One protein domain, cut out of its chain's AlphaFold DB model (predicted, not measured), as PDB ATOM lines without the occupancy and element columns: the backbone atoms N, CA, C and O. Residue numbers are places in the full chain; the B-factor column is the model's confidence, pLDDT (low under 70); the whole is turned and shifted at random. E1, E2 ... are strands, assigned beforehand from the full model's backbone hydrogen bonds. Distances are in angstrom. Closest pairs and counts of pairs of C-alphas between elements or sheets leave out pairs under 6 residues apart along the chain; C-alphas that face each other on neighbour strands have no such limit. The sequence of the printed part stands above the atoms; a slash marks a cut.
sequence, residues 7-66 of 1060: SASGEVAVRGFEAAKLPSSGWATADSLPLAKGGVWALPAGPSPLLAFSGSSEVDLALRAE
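AT A GLANCE: This is residues 7 to 66 of the 1060 residues of the protein "Hypothetical protein" of Symbiodinium microadriaticum (UniProt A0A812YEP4). With little regular structure, this small body sets a three-strand sheet, E3-E2-E4, at one end and a two-strand ribbon, E1-E5, at the other, while loop residues 30 to 49 run from E3 to E1 and back to E4. The printed part has 60 residues, no named helix and five strands, E1 to E5 in chain order; both sheets are antiparallel. It is all strand, with 21 residues in named elements, and compact: radius of gyration of the C-alphas 11.1 A, spans 31 by 24 by 21 A.

IN THESE COORDINATES: Find E2 at residues 19 to 22, E3 at 26 to 29 and E4 at 50 to 52. E1, residues 10 to 14, starts at C-alpha 10 (22.832, -17.189, 10.138); E5, residues 61 to 65, ends at C-alpha 65 (24.808, -12.695, 10.205). Each spans 12.9 A.

HOW THE PARTS SIT: Look at inner strand E2: N 20 and O 28 of its hairpin partner E3 are 2.8 A apart, and N 21 and O 50 of E4 2.8 A. In E1 and E5, N 13 and O 62 are 2.9 A apart. E1 and E2 are apart. Residues 41 to 42 pair antiparallel with 13 to 14 of E1.

THE WHOLE: The printed part has no cut. The link E3 to E4 is long. Mean pLDDT of the printed part is 81.0; residues 7 to 10, 37, 45 and 66 are under 70.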
ATOM      1  N   SER A   7      21.765 -23.407  15.131       41.19
ATOM      2  CA  SER A   7      21.913 -22.221  14.282       41.19
ATOM      3  C   SER A   7      20.567 -21.520  14.100       41.19
ATOM      4  O   SER A   7      19.783 -21.821  13.197       41.19
ATOM      5  N   ALA A   8      20.301 -20.541  14.961       51.53
ATOM      6  CA  ALA A   8      19.296 -19.532  14.686       51.53
ATOM      7  C   ALA A   8      19.809 -18.600  13.573       51.53
ATOM      8  O   ALA A   8      20.714 -17.810  13.823       51.53
ATOM      9  N   SER A   9      19.187 -18.637  12.388       58.59
ATOM     10  CA  SER A   9      19.214 -17.562  11.367       58.59
ATOM     11  C   SER A   9      20.583 -16.895  11.103       58.59
ATOM     12  O   SER A   9      20.746 -15.682  11.245       58.59
ATOM     13  N   GLY A  10      21.580 -17.685  10.708       57.53
ATOM     14  CA  GLY A  10      22.832 -17.189  10.138       57.53
ATOM     15  C   GLY A  10      23.213 -18.013   8.914       57.53
ATOM     16  O   GLY A  10      23.187 -19.240   8.978       57.53
ATOM     17  N   GLU A  11      23.565 -17.350   7.815       75.12
ATOM     18  CA  GLU A  11      24.065 -18.011   6.608       75.12
ATOM     19  C   GLU A  11      25.583 -18.187   6.746       75.12
ATOM     20  O   GLU A  11      26.329 -17.229   6.962       75.12
ATOM     21  N   VAL A  12      26.048 -19.429   6.628       76.25
ATOM     22  CA  VAL A  12      27.472 -19.763   6.543       76.25
ATOM     23  C   VAL A  12      27.708 -20.364   5.169       76.25
ATOM     24  O   VAL A  12      27.053 -21.335   4.800       76.25
ATOM     25  N   ALA A  13      28.620 -19.760   4.419       84.06
ATOM     26  CA  ALA A  13      28.963 -20.113   3.053       84.06
ATOM     27  C   ALA A  13      30.367 -20.735   3.026       84.06
ATOM     28  O   ALA A  13      31.352 -20.067   3.342       84.06
ATOM     29  N   VAL A  14      30.449 -22.014   2.659       84.00
ATOM     30  CA  VAL A  14      31.688 -22.815   2.686       84.00
ATOM     31  C   VAL A  14      32.104 -23.204   1.269       84.00
ATOM     32  O   VAL A  14      31.245 -23.532   0.446       84.00
ATOM     33  N   ARG A  15      33.414 -23.199   0.995       86.12
ATOM     34  CA  ARG A  15      34.035 -23.688  -0.250       86.12
ATOM     35  C   ARG A  15      35.097 -24.747   0.036       86.12
ATOM     36  O   ARG A  15      35.626 -24.800   1.139       86.12
ATOM     37  N   GLY A  16      35.431 -25.559  -0.969       86.06
ATOM     38  CA  GLY A  16      36.599 -26.454  -0.940       86.06
ATOM     39  C   GLY A  16      36.508 -27.655   0.009       86.06
ATOM     40  O   GLY A  16      37.491 -28.370   0.165       86.06
ATOM     41  N   PHE A  17      35.355 -27.889   0.637       89.69
ATOM     42  CA  PHE A  17      35.103 -29.092   1.427       89.69
ATOM     43  C   PHE A  17      34.738 -30.270   0.510       89.69
ATOM     44  O   PHE A  17      34.162 -30.073  -0.558       89.69
ATOM     45  N   GLU A  18      35.048 -31.492   0.934       90.88
ATOM     46  CA  GLU A  18      34.790 -32.723   0.168       90.88
ATOM     47  C   GLU A  18      33.494 -33.412   0.604       90.88
ATOM     48  O   GLU A  18      32.771 -33.988  -0.209       90.88
ATOM     49  N   ALA A  19      33.190 -33.350   1.903       91.50
ATOM     50  CA  ALA A  19      31.999 -33.943   2.490       91.50
ATOM     51  C   ALA A  19      31.529 -33.172   3.728       91.50
ATOM     52  O   ALA A  19      32.326 -32.583   4.460       91.50
ATOM     53  N   ALA A  20      30.226 -33.215   3.991       91.38
ATOM     54  CA  ALA A  20      29.613 -32.704   5.207       91.38
ATOM     55  C   ALA A  20      28.840 -33.819   5.916       91.38
ATOM     56  O   ALA A  20      27.966 -34.459   5.330       91.38
ATOM     57  N   LYS A  21      29.116 -34.025   7.204       90.38
ATOM     58  CA  LYS A  21      28.273 -34.833   8.080       90.38
ATOM     59  C   LYS A  21      27.093 -33.981   8.536       90.38
ATOM     60  O   LYS A  21      27.210 -33.177   9.463       90.38
ATOM     61  N   LEU A  22      25.964 -34.156   7.860       87.94
ATOM     62  CA  LEU A  22      24.688 -33.556   8.214       87.94
ATOM     63  C   LEU A  22      24.118 -34.214   9.486       87.94
ATOM     64  O   LEU A  22      24.174 -35.444   9.607       87.94
ATOM     65  N   PRO A  23      23.522 -33.442  10.418       79.12
ATOM     66  CA  PRO A  23      23.004 -33.977  11.682       79.12
ATOM     67  C   PRO A  23      21.932 -35.065  11.528       79.12
ATOM     68  O   PRO A  23      21.819 -35.932  12.387       79.12
ATOM     69  N   SER A  24      21.146 -35.011  10.448       82.44
ATOM     70  CA  SER A  24      19.977 -35.870  10.209       82.44
ATOM     71  C   SER A  24      20.166 -36.939   9.126       82.44
ATOM     72  O   SER A  24      19.373 -37.875   9.074       82.44
ATOM     73  N   SER A  25      21.180 -36.821   8.260       80.75
ATOM     74  CA  SER A  25      21.335 -37.680   7.071       80.75
ATOM     75  C   SER A  25      22.735 -38.279   6.889       80.75
ATOM     76  O   SER A  25      23.024 -38.852   5.842       80.75
ATOM     77  N   GLY A  26      23.613 -38.174   7.892       90.12
ATOM     78  CA  GLY A  26      24.961 -38.745   7.831       90.12
ATOM     79  C   GLY A  26      25.902 -37.958   6.916       90.12
ATOM     80  O   GLY A  26      25.784 -36.741   6.794       90.12
ATOM     81  N   TRP A  27      26.880 -38.635   6.314       91.12
ATOM     82  CA  TRP A  27      27.839 -38.006   5.401       91.12
ATOM     83  C   TRP A  27      27.246 -37.830   3.997       91.12
ATOM     84  O   TRP A  27      26.894 -38.810   3.346       91.12
ATOM     85  N   ALA A  28      27.203 -36.588   3.520       90.62
ATOM     86  CA  ALA A  28      26.969 -36.225   2.125       90.62
ATOM     87  C   ALA A  28      28.277 -35.699   1.513       90.62
ATOM     88  O   ALA A  28      29.022 -34.994   2.195       90.62
ATOM     89  N   THR A  29      28.573 -36.020   0.254       92.06
ATOM     90  CA  THR A  29      29.693 -35.402  -0.476       92.06
ATOM     91  C   THR A  29      29.305 -33.998  -0.938       92.06
ATOM     92  O   THR A  29      28.121 -33.674  -1.026       92.06
ATOM     93  N   ALA A  30      30.283 -33.151  -1.260       88.00
ATOM     94  CA  ALA A  30      30.018 -31.821  -1.808       88.00
ATOM     95  C   ALA A  30      29.133 -31.886  -3.069       88.00
ATOM     96  O   ALA A  30      28.187 -31.112  -3.191       88.00
ATOM     97  N   ASP A  31      29.368 -32.873  -3.942       87.12
ATOM     98  CA  ASP A  31      28.589 -33.104  -5.168       87.12
ATOM     99  C   ASP A  31      27.131 -33.538  -4.926       87.12
ATOM    100  O   ASP A  31      26.294 -33.374  -5.815       87.12
ATOM    101  N   SER A  32      26.801 -34.106  -3.755       88.31
ATOM    102  CA  SER A  32      25.424 -34.508  -3.417       88.31
ATOM    103  C   SER A  32      24.650 -33.454  -2.618       88.31
ATOM    104  O   SER A  32      23.471 -33.650  -2.312       88.31
ATOM    105  N   LEU A  33      25.281 -32.317  -2.310       87.62
ATOM    106  CA  LEU A  33      24.659 -31.178  -1.641       87.62
ATOM    107  C   LEU A  33      24.186 -30.127  -2.660       87.62
ATOM    108  O   LEU A  33      24.780 -29.974  -3.727       87.62
ATOM    109  N   PRO A  34      23.134 -29.346  -2.345       83.25
ATOM    110  CA  PRO A  34      22.669 -28.261  -3.204       83.25
ATOM    111  C   PRO A  34      23.631 -27.061  -3.131       83.25
ATOM    112  O   PRO A  34      23.374 -26.071  -2.443       83.25
ATOM    113  N   LEU A  35      24.764 -27.157  -3.830       83.12
ATOM    114  CA  LEU A  35      25.740 -26.074  -3.954       83.12
ATOM    115  C   LEU A  35      25.184 -24.934  -4.821       83.12
ATOM    116  O   LEU A  35      24.668 -25.150  -5.920       83.12
ATOM    117  N   ALA A  36      25.358 -23.695  -4.369       76.81
ATOM    118  CA  ALA A  36      25.139 -22.521  -5.200       76.81
ATOM    119  C   ALA A  36      26.220 -22.417  -6.294       76.81
ATOM    120  O   ALA A  36      27.346 -22.906  -6.141       76.81
ATOM    121  N   LYS A  37      25.896 -21.737  -7.406       69.62
ATOM    122  CA  LYS A  37      26.835 -21.509  -8.522       69.62
ATOM    123  C   LYS A  37      28.149 -20.910  -8.002       69.62
ATOM    124  O   LYS A  37      28.149 -19.818  -7.443       69.62
ATOM    125  N   GLY A  38      29.257 -21.621  -8.223       73.94
ATOM    126  CA  GLY A  38      30.573 -21.274  -7.670       73.94
ATOM    127  C   GLY A  38      30.996 -22.093  -6.443       73.94
ATOM    128  O   GLY A  38      31.842 -21.623  -5.684       73.94
ATOM    129  N   GLY A  39      30.415 -23.284  -6.236       76.06
ATOM    130  CA  GLY A  39      30.876 -24.257  -5.234       76.06
ATOM    131  C   GLY A  39      30.659 -23.819  -3.785       76.06
ATOM    132  O   GLY A  39      31.395 -24.244  -2.901       76.06
ATOM    133  N   VAL A  40      29.692 -22.927  -3.554       77.62
ATOM    134  CA  VAL A  40      29.366 -22.409  -2.223       77.62
ATOM    135  C   VAL A  40      28.206 -23.209  -1.653       77.62
ATOM    136  O   VAL A  40      27.108 -23.170  -2.209       77.62
ATOM    137  N   TRP A  41      28.414 -23.888  -0.528       76.94
ATOM    138  CA  TRP A  41      27.303 -24.448   0.239       76.94
ATOM    139  C   TRP A  41      26.853 -23.454   1.306       76.94
ATOM    140  O   TRP A  41      27.651 -23.073   2.161       76.94
ATOM    141  N   ALA A  42      25.586 -23.037   1.247       78.06
ATOM    142  CA  ALA A  42      24.935 -22.272   2.303       78.06
ATOM    143  C   ALA A  42      24.353 -23.245   3.339       78.06
ATOM    144  O   ALA A  42      23.494 -24.066   3.003       78.06
ATOM    145  N   LEU A  43      24.826 -23.178   4.585       74.31
ATOM    146  CA  LEU A  43      24.361 -24.078   5.641       74.31
ATOM    147  C   LEU A  43      22.878 -23.817   5.974       74.31
ATOM    148  O   LEU A  43      22.519 -22.668   6.249       74.31
ATOM    149  N   PRO A  44      22.011 -24.848   5.998       70.19
ATOM    150  CA  PRO A  44      20.627 -24.686   6.429       70.19
ATOM    151  C   PRO A  44      20.554 -24.363   7.930       70.19
ATOM    152  O   PRO A  44      21.364 -24.844   8.723       70.19
ATOM    153  N   ALA A  45      19.547 -23.582   8.336       66.50
ATOM    154  CA  ALA A  45      19.277 -23.325   9.750       66.50
ATOM    155  C   ALA A  45      18.930 -24.641  10.475       66.50
ATOM    156  O   ALA A  45      18.023 -25.368  10.065       66.50
ATOM    157  N   GLY A  46      19.668 -24.958  11.538       74.12
ATOM    158  CA  GLY A  46      19.648 -26.266  12.193       74.12
ATOM    159  C   GLY A  46      20.924 -26.512  13.008       74.12
ATOM    160  O   GLY A  46      21.655 -25.558  13.283       74.12
ATOM    161  N   PRO A  47      21.212 -27.757  13.423       74.88
ATOM    162  CA  PRO A  47      22.447 -28.074  14.132       74.88
ATOM    163  C   PRO A  47      23.667 -27.964  13.204       74.88
ATOM    164  O   PRO A  47      23.594 -28.358  12.040       74.88
ATOM    165  N   SER A  48      24.797 -27.468  13.713       80.69
ATOM    166  CA  SER A  48      26.030 -27.323  12.921       80.69
ATOM    167  C   SER A  48      26.506 -28.657  12.308       80.69
ATOM    168  O   SER A  48      26.763 -29.602  13.058       80.69
ATOM    169  N   PRO A  49      26.668 -28.761  10.973       86.62
ATOM    170  CA  PRO A  49      27.272 -29.925  10.330       86.62
ATOM    171  C   PRO A  49      28.794 -29.938  10.522       86.62
ATOM    172  O   PRO A  49      29.426 -28.890  10.659       86.62
ATOM    173  N   LEU A  50      29.396 -31.130  10.481       89.50
ATOM    174  CA  LEU A  50      30.853 -31.293  10.508       89.50
ATOM    175  C   LEU A  50      31.385 -31.399   9.075       89.50
ATOM    176  O   LEU A  50      30.899 -32.215   8.298       89.50
ATOM    177  N   LEU A  51      32.372 -30.577   8.726       91.56
ATOM    178  CA  LEU A  51      32.910 -30.444   7.369       91.56
ATOM    179  C   LEU A  51      34.268 -31.148   7.264       91.56
ATOM    180  O   LEU A  51      35.120 -30.970   8.133       91.56
ATOM    181  N   ALA A  52      34.466 -31.927   6.203       91.81
ATOM    182  CA  ALA A  52      35.720 -32.602   5.888       91.81
ATOM    183  C   ALA A  52      36.416 -31.939   4.691       91.81
ATOM    184  O   ALA A  52      35.779 -31.619   3.686       91.81
ATOM    185  N   PHE A  53      37.731 -31.782   4.811       92.06
ATOM    186  CA  PHE A  53      38.635 -31.245   3.798       92.06
ATOM    187  C   PHE A  53      39.848 -32.180   3.742       92.06
ATOM    188  O   PHE A  53      40.390 -32.507   4.800       92.06
ATOM    189  N   SER A  54      40.304 -32.582   2.553       89.12
ATOM    190  CA  SER A  54      41.601 -33.251   2.378       89.12
ATOM    191  C   SER A  54      42.524 -32.407   1.493       89.12
ATOM    192  O   SER A  54      42.077 -31.478   0.815       89.12
ATOM    193  N   GLY A  55      43.838 -32.639   1.593       87.25
ATOM    194  CA  GLY A  55      44.885 -31.946   0.820       87.25
ATOM    195  C   GLY A  55      45.018 -30.426   1.028       87.25
ATOM    196  O   GLY A  55      45.983 -29.832   0.552       87.25
ATOM    197  N   SER A  56      44.079 -29.791   1.729       83.38
ATOM    198  CA  SER A  56      43.915 -28.338   1.794       83.38
ATOM    199  C   SER A  56      44.690 -27.728   2.962       83.38
ATOM    200  O   SER A  56      44.445 -28.056   4.120       83.38
ATOM    201  N   SER A  57      45.602 -26.800   2.662       83.94
ATOM    202  CA  SER A  57      46.346 -26.016   3.661       83.94
ATOM    203  C   SER A  57      45.605 -24.764   4.154       83.94
ATOM    204  O   SER A  57      46.084 -24.086   5.059       83.94
ATOM    205  N   GLU A  58      44.469 -24.434   3.541       84.00
ATOM    206  CA  GLU A  58      43.671 -23.227   3.776       84.00
ATOM    207  C   GLU A  58      42.179 -23.563   3.601       84.00
ATOM    208  O   GLU A  58      41.839 -24.489   2.864       84.00
ATOM    209  N   VAL A  59      41.289 -22.857   4.312       84.88
ATOM    210  CA  VAL A  59      39.840 -23.135   4.335       84.88
ATOM    211  C   VAL A  59      39.047 -21.827   4.257       84.88
ATOM    212  O   VAL A  59      39.045 -21.034   5.199       84.88
ATOM    213  N   ASP A  60      38.334 -21.635   3.146       83.50
ATOM    214  CA  ASP A  60      37.505 -20.455   2.875       83.50
ATOM    215  C   ASP A  60      36.127 -20.547   3.558       83.50
ATOM    216  O   ASP A  60      35.285 -21.381   3.201       83.50
ATOM    217  N   LEU A  61      35.863 -19.628   4.496       85.88
ATOM    218  CA  LEU A  61      34.581 -19.483   5.196       85.88
ATOM    219  C   LEU A  61      34.044 -18.053   5.065       85.88
ATOM    220  O   LEU A  61      34.652 -17.108   5.568       85.88
ATOM    221  N   ALA A  62      32.863 -17.890   4.468       82.31
ATOM    222  CA  ALA A  62      32.131 -16.626   4.474       82.31
ATOM    223  C   ALA A  62      30.989 -16.690   5.504       82.31
ATOM    224  O   ALA A  62      30.074 -17.505   5.395       82.31
ATOM    225  N   LEU A  63      31.050 -15.833   6.526       83.31
ATOM    226  CA  LEU A  63      30.100 -15.805   7.641       83.31
ATOM    227  C   LEU A  63      29.155 -14.609   7.493       83.31
ATOM    228  O   LEU A  63      29.607 -13.462   7.487       83.31
ATOM    229  N   ARG A  64      27.845 -14.854   7.401       77.94
ATOM    230  CA  ARG A  64      26.833 -13.813   7.197       77.94
ATOM    231  C   ARG A  64      25.770 -13.867   8.293       77.94
ATOM    232  O   ARG A  64      24.870 -14.705   8.302       77.94
ATOM    233  N   ALA A  65      25.860 -12.923   9.224       76.56
ATOM    234  CA  ALA A  65      24.808 -12.695  10.205       76.56
ATOM    235  C   ALA A  65      23.573 -12.102   9.509       76.56
ATOM    236  O   ALA A  65      23.613 -10.967   9.034       76.56
ATOM    237  N   GLU A  66      22.470 -12.849   9.461       69.94
ATOM    238  CA  GLU A  66      21.191 -12.312   9.002       69.94
ATOM    239  C   GLU A  66      20.495 -11.583  10.160       69.94
ATOM    240  O   GLU A  66      20.495 -12.054  11.303       69.94
TER     241      GLU A  66